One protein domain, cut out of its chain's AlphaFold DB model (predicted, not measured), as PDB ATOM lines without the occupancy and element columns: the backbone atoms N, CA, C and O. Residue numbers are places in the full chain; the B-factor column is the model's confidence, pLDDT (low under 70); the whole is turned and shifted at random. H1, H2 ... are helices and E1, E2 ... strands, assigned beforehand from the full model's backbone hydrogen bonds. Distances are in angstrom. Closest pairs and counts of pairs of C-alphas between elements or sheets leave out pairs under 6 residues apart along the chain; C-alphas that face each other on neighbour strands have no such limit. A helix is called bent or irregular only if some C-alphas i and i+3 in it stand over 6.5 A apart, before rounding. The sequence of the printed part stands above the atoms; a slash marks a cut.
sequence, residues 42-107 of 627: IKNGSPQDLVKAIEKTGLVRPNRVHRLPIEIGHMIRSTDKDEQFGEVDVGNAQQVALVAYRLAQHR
ATOM      1  N   ILE A  42      29.783  -5.135  31.255       85.12
ATOM      2  CA  ILE A  42      29.603  -6.451  31.878       85.12
ATOM      3  C   ILE A  42      30.166  -6.394  33.293       85.12
ATOM      4  O   ILE A  42      31.337  -6.069  33.484       85.12
ATOM      5  N   LYS A  43      29.323  -6.709  34.271       80.19
ATOM      6  CA  LYS A  43      29.676  -6.818  35.682       80.19
ATOM      7  C   LYS A  43      29.884  -8.280  36.050       80.19
ATOM      8  O   LYS A  43      29.129  -9.145  35.605       80.19
ATOM      9  N   ASN A  44      30.876  -8.539  36.900       78.38
ATOM     10  CA  ASN A  44      31.158  -9.867  37.453       78.38
ATOM     11  C   ASN A  44      31.360 -10.952  36.375       78.38
ATOM     12  O   ASN A  44      30.877 -12.074  36.516       78.38
ATOM     13  N   GLY A  45      32.062 -10.628  35.286       85.25
ATOM     14  CA  GLY A  45      32.374 -11.598  34.240       85.25
ATOM     15  C   GLY A  45      32.970 -10.971  32.986       85.25
ATOM     16  O   GLY A  45      33.097  -9.753  32.864       85.25
ATOM     17  N   SER A  46      33.337 -11.829  32.045       91.19
ATOM     18  CA  SER A  46      33.787 -11.465  30.703       91.19
ATOM     19  C   SER A  46      32.630 -11.510  29.688       91.19
ATOM     20  O   SER A  46      31.589 -12.122  29.951       91.19
ATOM     21  N   PRO A  47      32.793 -10.934  28.483       91.25
ATOM     22  CA  PRO A  47      31.882 -11.176  27.363       91.25
ATOM     23  C   PRO A  47      31.617 -12.660  27.111       91.25
ATOM     24  O   PRO A  47      30.485 -13.036  26.835       91.25
ATOM     25  N   GLN A  48      32.627 -13.515  27.264       90.69
ATOM     26  CA  GLN A  48      32.501 -14.963  27.121       90.69
ATOM     27  C   GLN A  48      31.653 -15.586  28.237       90.69
ATOM     28  O   GLN A  48      30.912 -16.532  27.976       90.69
ATOM     29  N   ASP A  49      31.705 -15.051  29.455       89.94
ATOM     30  CA  ASP A  49      30.834 -15.509  30.539       89.94
ATOM     31  C   ASP A  49      29.383 -15.100  30.278       89.94
ATOM     32  O   ASP A  49      28.475 -15.907  30.481       89.94
ATOM     33  N   LEU A  50      29.159 -13.902  29.728       90.00
ATOM     34  CA  LEU A  50      27.837 -13.470  29.276       90.00
ATOM     35  C   LEU A  50      27.318 -14.338  28.119       90.00
ATOM     36  O   LEU A  50      26.149 -14.712  28.132       90.00
ATOM     37  N   VAL A  51      28.169 -14.724  27.160       89.25
ATOM     38  CA  VAL A  51      27.825 -15.686  26.093       89.25
ATOM     39  C   VAL A  51      27.356 -17.009  26.700       89.25
ATOM     40  O   VAL A  51      26.250 -17.450  26.400       89.25
ATOM     41  N   LYS A  52      28.141 -17.603  27.608       86.75
ATOM     42  CA  LYS A  52      27.785 -18.864  28.283       86.75
ATOM     43  C   LYS A  52      26.503 -18.736  29.105       86.75
ATOM     44  O   LYS A  52      25.695 -19.661  29.148       86.75
ATOM     45  N   ALA A  53      26.305 -17.605  29.776       79.25
ATOM     46  CA  ALA A  53      25.091 -17.349  30.538       79.25
ATOM     47  C   ALA A  53      23.871 -17.222  29.609       79.25
ATOM     48  O   ALA A  53      22.827 -17.798  29.902       79.25
ATOM     49  N   ILE A  54      24.014 -16.548  28.463       80.31
ATOM     50  CA  ILE A  54      22.979 -16.425  27.426       80.31
ATOM     51  C   ILE A  54      22.665 -17.786  26.799       80.31
ATOM     52  O   ILE A  54      21.494 -18.126  26.657       80.31
ATOM     53  N   GLU A  55      23.672 -18.592  26.472       77.75
ATOM     54  CA  GLU A  55      23.494 -19.965  25.982       77.75
ATOM     55  C   GLU A  55      22.652 -20.799  26.956       77.75
ATOM     56  O   GLU A  55      21.693 -21.452  26.541       77.75
ATOM     57  N   LYS A  56      22.942 -20.701  28.260       71.12
ATOM     58  CA  LYS A  56      22.188 -21.387  29.322       71.12
ATOM     59  C   LYS A  56      20.723 -20.956  29.418       71.12
ATOM     60  O   LYS A  56      19.918 -21.723  29.936       71.12
ATOM     61  N   THR A  57      20.351 -19.774  28.920       62.03
ATOM     62  CA  THR A  57      18.936 -19.355  28.892       62.03
ATOM     63  C   THR A  57      18.108 -20.116  27.857       62.03
ATOM     64  O   THR A  57      16.884 -20.115  27.944       62.03
ATOM     65  N   GLY A  58      18.746 -20.712  26.840       62.72
ATOM     66  CA  GLY A  58      18.060 -21.350  25.713       62.72
ATOM     67  C   GLY A  58      17.310 -20.382  24.783       62.72
ATOM     68  O   GLY A  58      16.680 -20.823  23.825       62.72
ATOM     69  N   LEU A  59      17.382 -19.066  25.024       52.59
ATOM     70  CA  LEU A  59      16.673 -18.046  24.238       52.59
ATOM     71  C   LEU A  59      17.340 -17.757  22.882       52.59
ATOM     72  O   LEU A  59      16.709 -17.190  21.988       52.59
ATOM     73  N   VAL A  60      18.601 -18.163  22.698       56.28
ATOM     74  CA  VAL A  60      19.353 -18.025  21.442       56.28
ATOM     75  C   VAL A  60      19.533 -19.398  20.799       56.28
ATOM     76  O   VAL A  60      19.938 -20.356  21.450       56.28
ATOM     77  N   ARG A  61      19.236 -19.503  19.495       63.19
ATOM     78  CA  ARG A  61      19.300 -20.781  18.765       63.19
ATOM     79  C   ARG A  61      20.728 -21.367  18.791       63.19
ATOM     80  O   ARG A  61      21.663 -20.617  18.503       63.19
ATOM     81  N   PRO A  62      20.905 -22.691  18.982       62.50
ATOM     82  CA  PRO A  62      22.224 -23.341  19.027       62.50
ATOM     83  C   PRO A  62      23.117 -23.031  17.817       62.50
ATOM     84  O   PRO A  62      24.304 -22.759  17.953       62.50
ATOM     85  N   ASN A  63      22.533 -22.957  16.616       62.62
ATOM     86  CA  ASN A  63      23.264 -22.636  15.388       62.62
ATOM     87  C   ASN A  63      23.686 -21.159  15.262       62.62
ATOM     88  O   ASN A  63      24.317 -20.794  14.273       62.62
ATOM     89  N   ARG A  64      23.337 -20.297  16.221       67.94
ATOM     90  CA  ARG A  64      23.697 -18.868  16.259       67.94
ATOM     91  C   ARG A  64      24.581 -18.497  17.441       67.94
ATOM     92  O   ARG A  64      25.050 -17.366  17.505       67.94
ATOM     93  N   VAL A  65      24.859 -19.457  18.316       71.75
ATOM     94  CA  VAL A  65      25.728 -19.296  19.483       71.75
ATOM     95  C   VAL A  65      27.115 -18.772  19.093       71.75
ATOM     96  O   VAL A  65      27.606 -17.827  19.701       71.75
ATOM     97  N   HIS A  66      27.682 -19.261  17.984       77.19
ATOM     98  CA  HIS A  66      28.975 -18.800  17.457       77.19
ATOM     99  C   HIS A  66      29.029 -17.296  17.117       77.19
ATOM    100  O   HIS A  66      30.116 -16.737  17.003       77.19
ATOM    101  N   ARG A  67      27.877 -16.626  16.945       77.56
ATOM    102  CA  ARG A  67      27.799 -15.180  16.662       77.56
ATOM    103  C   ARG A  67      27.674 -14.322  17.916       77.56
ATOM    104  O   ARG A  67      27.936 -13.126  17.841       77.56
ATOM    105  N   LEU A  68      27.308 -14.906  19.058       81.00
ATOM    106  CA  LEU A  68      27.113 -14.165  20.307       81.00
ATOM    107  C   LEU A  68      28.336 -13.334  20.725       81.00
ATOM    108  O   LEU A  68      28.133 -12.172  21.068       81.00
ATOM    109  N   PRO A  69      29.588 -13.832  20.639       85.19
ATOM    110  CA  PRO A  69      30.757 -13.025  20.994       85.19
ATOM    111  C   PRO A  69      30.900 -11.762  20.135       85.19
ATOM    112  O   PRO A  69      31.280 -10.702  20.633       85.19
ATOM    113  N   ILE A  70      30.567 -11.865  18.845       78.75
ATOM    114  CA  ILE A  70      30.651 -10.759  17.886       78.75
ATOM    115  C   ILE A  70      29.571  -9.723  18.199       78.75
ATOM    116  O   ILE A  70      29.873  -8.536  18.302       78.75
ATOM    117  N   GLU A  71      28.332 -10.167  18.413       78.62
ATOM    118  CA  GLU A  71      27.199  -9.273  18.675       78.62
ATOM    119  C   GLU A  71      27.293  -8.589  20.039       78.62
ATOM    120  O   GLU A  71      27.090  -7.381  20.137       78.62
ATOM    121  N   ILE A  72      27.696  -9.316  21.083       84.06
ATOM    122  CA  ILE A  72      27.979  -8.723  22.395       84.06
ATOM    123  C   ILE A  72      29.130  -7.723  22.270       84.06
ATOM    124  O   ILE A  72      29.041  -6.614  22.791       84.06
ATOM    125  N   GLY A  73      30.175  -8.054  21.504       79.88
ATOM    126  CA  GLY A  73      31.257  -7.123  21.191       79.88
ATOM    127  C   GLY A  73      30.772  -5.855  20.482       79.88
ATOM    128  O   GLY A  73      31.262  -4.765  20.780       79.88
ATOM    129  N   HIS A  74      29.795  -5.963  19.579       74.88
ATOM    130  CA  HIS A  74      29.155  -4.799  18.972       74.88
ATOM    131  C   HIS A  74      28.350  -3.993  19.984       74.88
ATOM    132  O   HIS A  74      28.514  -2.785  20.008       74.88
ATOM    133  N   MET A  75      27.551  -4.621  20.845       75.06
ATOM    134  CA  MET A  75      26.760  -3.916  21.863       75.06
ATOM    135  C   MET A  75      27.628  -3.185  22.897       75.06
ATOM    136  O   MET A  75      27.262  -2.112  23.366       75.06
ATOM    137  N   ILE A  76      28.803  -3.734  23.220       79.75
ATOM    138  CA  ILE A  76      29.796  -3.080  24.087       79.75
ATOM    139  C   ILE A  76      30.407  -1.850  23.393       79.75
ATOM    140  O   ILE A  76      30.675  -0.834  24.034       79.75
ATOM    141  N   ARG A  77      30.646  -1.932  22.077       75.94
ATOM    142  CA  ARG A  77      31.308  -0.874  21.288       75.94
ATOM    143  C   ARG A  77      30.346   0.126  20.640       75.94
ATOM    144  O   ARG A  77      30.802   1.174  20.189       75.94
ATOM    145  N   SER A  78      29.055  -0.194  20.567       64.94
ATOM    146  CA  SER A  78      28.053   0.594  19.853       64.94
ATOM    147  C   SER A  78      27.924   1.979  20.481       64.94
ATOM    148  O   SER A  78      27.906   2.142  21.701       64.94
ATOM    149  N   THR A  79      27.885   2.996  19.625       54.34
ATOM    150  CA  THR A  79      27.578   4.386  19.999       54.34
ATOM    151  C   THR A  79      26.144   4.757  19.650       54.34
ATOM    152  O   THR A  79      25.739   5.899  19.868       54.34
ATOM    153  N   ASP A  80      25.384   3.796  19.122       54.28
ATOM    154  CA  ASP A  80      24.030   4.018  18.661       54.28
ATOM    155  C   ASP A  80      23.096   4.245  19.854       54.28
ATOM    156  O   ASP A  80      23.084   3.479  20.825       54.28
ATOM    157  N   LYS A  81      22.335   5.343  19.818       46.66
ATOM    158  CA  LYS A  81      21.544   5.790  20.975       46.66
ATOM    159  C   LYS A  81      20.358   4.863  21.268       46.66
ATOM    160  O   LYS A  81      19.861   4.881  22.391       46.66
ATOM    161  N   ASP A  82      19.995   4.009  20.315       45.03
ATOM    162  CA  ASP A  82      18.872   3.072  20.409       45.03
ATOM    163  C   ASP A  82      19.268   1.673  20.949       45.03
ATOM    164  O   ASP A  82      18.401   0.857  21.277       45.03
ATOM    165  N   GLU A  83      20.571   1.389  21.121       51.25
ATOM    166  CA  GLU A  83      21.122   0.090  21.566       51.25
ATOM    167  C   GLU A  83      21.665   0.117  23.021       51.25
ATOM    168  O   GLU A  83      22.765  -0.361  23.302       51.25
ATOM    169  N   GLN A  84      20.924   0.677  23.986       60.12
ATOM    170  CA  GLN A  84      21.428   0.900  25.359       60.12
ATOM    171  C   GLN A  84      20.937  -0.147  26.385       60.12
ATOM    172  O   GLN A  84      19.734  -0.350  26.546       60.12
ATOM    173  N   PHE A  85      21.874  -0.787  27.107       61.31
ATOM    174  CA  PHE A  85      21.608  -1.810  28.147       61.31
ATOM    175  C   PHE A  85      22.122  -1.453  29.542       61.31
ATOM    176  O   PHE A  85      21.662  -2.039  30.521       61.31
ATOM    177  N   GLY A  86      23.065  -0.514  29.644       69.94
ATOM    178  CA  GLY A  86      23.779  -0.262  30.890       69.94
ATOM    179  C   GLY A  86      24.593  -1.471  31.364       69.94
ATOM    180  O   GLY A  86      25.052  -2.288  30.566       69.94
ATOM    181  N   GLU A  87      24.787  -1.559  32.677       79.19
ATOM    182  CA  GLU A  87      25.589  -2.597  33.324       79.19
ATOM    183  C   GLU A  87      24.792  -3.904  33.490       79.19
ATOM    184  O   GLU A  87      23.722  -3.918  34.103       79.19
ATOM    185  N   VAL A  88      25.326  -5.005  32.955       79.88
ATOM    186  CA  VAL A  88      24.749  -6.354  33.000       79.88
ATOM    187  C   VAL A  88      25.635  -7.271  33.832       79.88
ATOM    188  O   VAL A  88      26.777  -7.543  33.473       79.88
ATOM    189  N   ASP A  89      25.085  -7.781  34.926       75.56
ATOM    190  CA  ASP A  89      25.693  -8.793  35.779       75.56
ATOM    191  C   ASP A  89      25.458 -10.193  35.198       75.56
ATOM    192  O   ASP A  89      24.317 -10.642  35.061       75.56
ATOM    193  N   VAL A  90      26.546 -10.893  34.874       79.81
ATOM    194  CA  VAL A  90      26.497 -12.253  34.311       79.81
ATOM    195  C   VAL A  90      25.890 -13.262  35.295       79.81
ATOM    196  O   VAL A  90      25.268 -14.239  34.877       79.81
ATOM    197  N   GLY A  91      26.017 -13.017  36.602       65.56
ATOM    198  CA  GLY A  91      25.382 -13.821  37.647       65.56
ATOM    199  C   GLY A  91      23.876 -13.568  37.780       65.56
ATOM    200  O   GLY A  91      23.167 -14.365  38.395       65.56
ATOM    201  N   ASN A  92      23.356 -12.490  37.184       67.69
ATOM    202  CA  ASN A  92      21.936 -12.167  37.203       67.69
ATOM    203  C   ASN A  92      21.227 -12.757  35.977       67.69
ATOM    204  O   ASN A  92      21.122 -12.130  34.919       67.69
ATOM    205  N   ALA A  93      20.657 -13.952  36.152       55.62
ATOM    206  CA  ALA A  93      19.958 -14.690  35.097       55.62
ATOM    207  C   ALA A  93      18.869 -13.873  34.368       55.62
ATOM    208  O   ALA A  93      18.598 -14.122  33.195       55.62
ATOM    209  N   GLN A  94      18.260 -12.877  35.022       46.28
ATOM    210  CA  GLN A  94      17.223 -12.037  34.419       46.28
ATOM    211  C   GLN A  94      17.805 -10.978  33.473       46.28
ATOM    212  O   GLN A  94      17.254 -10.754  32.396       46.28
ATOM    213  N   GLN A  95      18.928 -10.352  33.836       67.00
ATOM    214  CA  GLN A  95      19.622  -9.407  32.953       67.00
ATOM    215  C   GLN A  95      20.221 -10.137  31.749       67.00
ATOM    216  O   GLN A  95      20.070  -9.693  30.612       67.00
ATOM    217  N   VAL A  96      20.795 -11.317  31.989       71.88
ATOM    218  CA  VAL A  96      21.270 -12.230  30.945       71.88
ATOM    219  C   VAL A  96      20.135 -12.612  29.984       71.88
ATOM    220  O   VAL A  96      20.309 -12.525  28.769       71.88
ATOM    221  N   ALA A  97      18.951 -12.967  30.498       60.78
ATOM    222  CA  ALA A  97      17.788 -13.290  29.670       60.78
ATOM    223  C   ALA A  97      17.288 -12.093  28.842       60.78
ATOM    224  O   ALA A  97      16.894 -12.266  27.689       60.78
ATOM    225  N   LEU A  98      17.343 -10.873  29.384       64.69
ATOM    226  CA  LEU A  98      16.967  -9.655  28.663       64.69
ATOM    227  C   LEU A  98      17.939  -9.340  27.512       64.69
ATOM    228  O   LEU A  98      17.499  -8.990  26.413       64.69
ATOM    229  N   VAL A  99      19.248  -9.511  27.736       76.25
ATOM    230  CA  VAL A  99      20.270  -9.390  26.681       76.25
ATOM    231  C   VAL A  99      20.069 -10.467  25.616       76.25
ATOM    232  O   VAL A  99      20.033 -10.145  24.429       76.25
ATOM    233  N   ALA A 100      19.849 -11.722  26.022       71.25
ATOM    234  CA  ALA A 100      19.559 -12.832  25.114       71.25
ATOM    235  C   ALA A 100      18.334 -12.549  24.228       71.25
ATOM    236  O   ALA A 100      18.377 -12.728  23.009       71.25
ATOM    237  N   TYR A 101      17.253 -12.055  24.837       58.09
ATOM    238  CA  TYR A 101      16.006 -11.721  24.159       58.09
ATOM    239  C   TYR A 101      16.185 -10.599  23.128       58.09
ATOM    240  O   TYR A 101      15.720 -10.713  21.995       58.09
ATOM    241  N   ARG A 102      16.898  -9.524  23.470       65.56
ATOM    242  CA  ARG A 102      17.146  -8.421  22.530       65.56
ATOM    243  C   ARG A 102      18.129  -8.780  21.419       65.56
ATOM    244  O   ARG A 102      17.916  -8.355  20.284       65.56
ATOM    245  N   LEU A 103      19.162  -9.571  21.716       67.88
ATOM    246  CA  LEU A 103      20.055 -10.133  20.698       67.88
ATOM    247  C   LEU A 103      19.260 -10.957  19.685       67.88
ATOM    248  O   LEU A 103      19.516 -10.864  18.488       67.88
ATOM    249  N   ALA A 104      18.238 -11.686  20.139       59.22
ATOM    250  CA  ALA A 104      17.318 -12.385  19.251       59.22
ATOM    251  C   ALA A 104      16.468 -11.437  18.368       59.22
ATOM    252  O   ALA A 104      16.079 -11.844  17.275       59.22
ATOM    253  N   GLN A 105      16.206 -10.190  18.794       53.81
ATOM    254  CA  GLN A 105      15.329  -9.226  18.106       53.81
ATOM    255  C   GLN A 105      16.027  -8.267  17.125       53.81
ATOM    256  O   GLN A 105      15.519  -8.076  16.022       53.81
ATOM    257  N   HIS A 106      17.148  -7.637  17.496       48.16
ATOM    258  CA  HIS A 106      17.665  -6.467  16.759       48.16
ATOM    259  C   HIS A 106      18.517  -6.791  15.524       48.16
ATOM    260  O   HIS A 106      18.591  -5.976  14.608       48.16
ATOM    261  N   ARG A 107      19.167  -7.960  15.464       51.62
ATOM    262  CA  ARG A 107      20.177  -8.254  14.420       51.62
ATOM    263  C   ARG A 107      19.954  -9.561  13.670       51.62
ATOM    264  O   ARG A 107      20.800 -10.040  12.919       51.62
TER     265      ARG A 107
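What this domain is: This is residues 42 to 107 of the 627 residues of an uncharacterized protein of Rugamonas rubra (UniProt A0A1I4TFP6). A hairpin of two helices, H2 and H1, is crossed by a third helix, H3, which packs on H1 and runs over one side of the pair. A short strand, E1, pairs with the first printed residues, and residues 77 to 82 stick out as a free loop. The 66 printed residues are mostly helix, with three named helices and one named strand in the order H1, H2, E1, H3. The whole is compact and rounded, with a radius of gyration of the C-alphas of 10.7 A and spans of 28 by 25 by 17 A.

Where its parts are: H2, the longest helix, has residues 62 to 77 and measures 24.3 A, from C-alpha 62 at (22.224, -23.341, 19.027). It has a kink of 39 degrees near residue 69 and is irregular, with C-alphas 63 and 66 7.2 A apart. H1 has residues 47 to 56 and measures 14.2 A. H3, residues 93 to 106, measures 20.2 A and ends with C-alpha 106 at (17.665, -6.467, 16.759). E1 has residues 87 to 89.

How they stand to each other: H2 and H1 form a helical hairpin and touch, closest at the C-alphas of Leu 68 and Val 51, 6.0 A apart. They run opposite ways at a tilt of 38 degrees, only just steep. H3 touches H1, closest at the C-alphas of Ala 100 and Ile 54, 5.5 A apart, and is about perpendicular to it at 88 degrees. H3 and H2 are close but not clearly touching, with the C-alphas of Leu 103 and Glu 71 closest at 7.5 A. Residues 42 to 43 pair in parallel with residues 88 to 89 of E1, which pairs with no named strand. Each O i to N i+4 pair is within hydrogen-bond range in H1 and H3, against 7 of 12 in H2.

The domain as a whole: The C-alphas farthest apart, of Pro 62 and Lys 81, are 29.2 A apart. The printed part has no cut, and no link is long. Its mean pLDDT is 70.4, and 31 residues are under 70, among them 78 to 86 and 101 to 107.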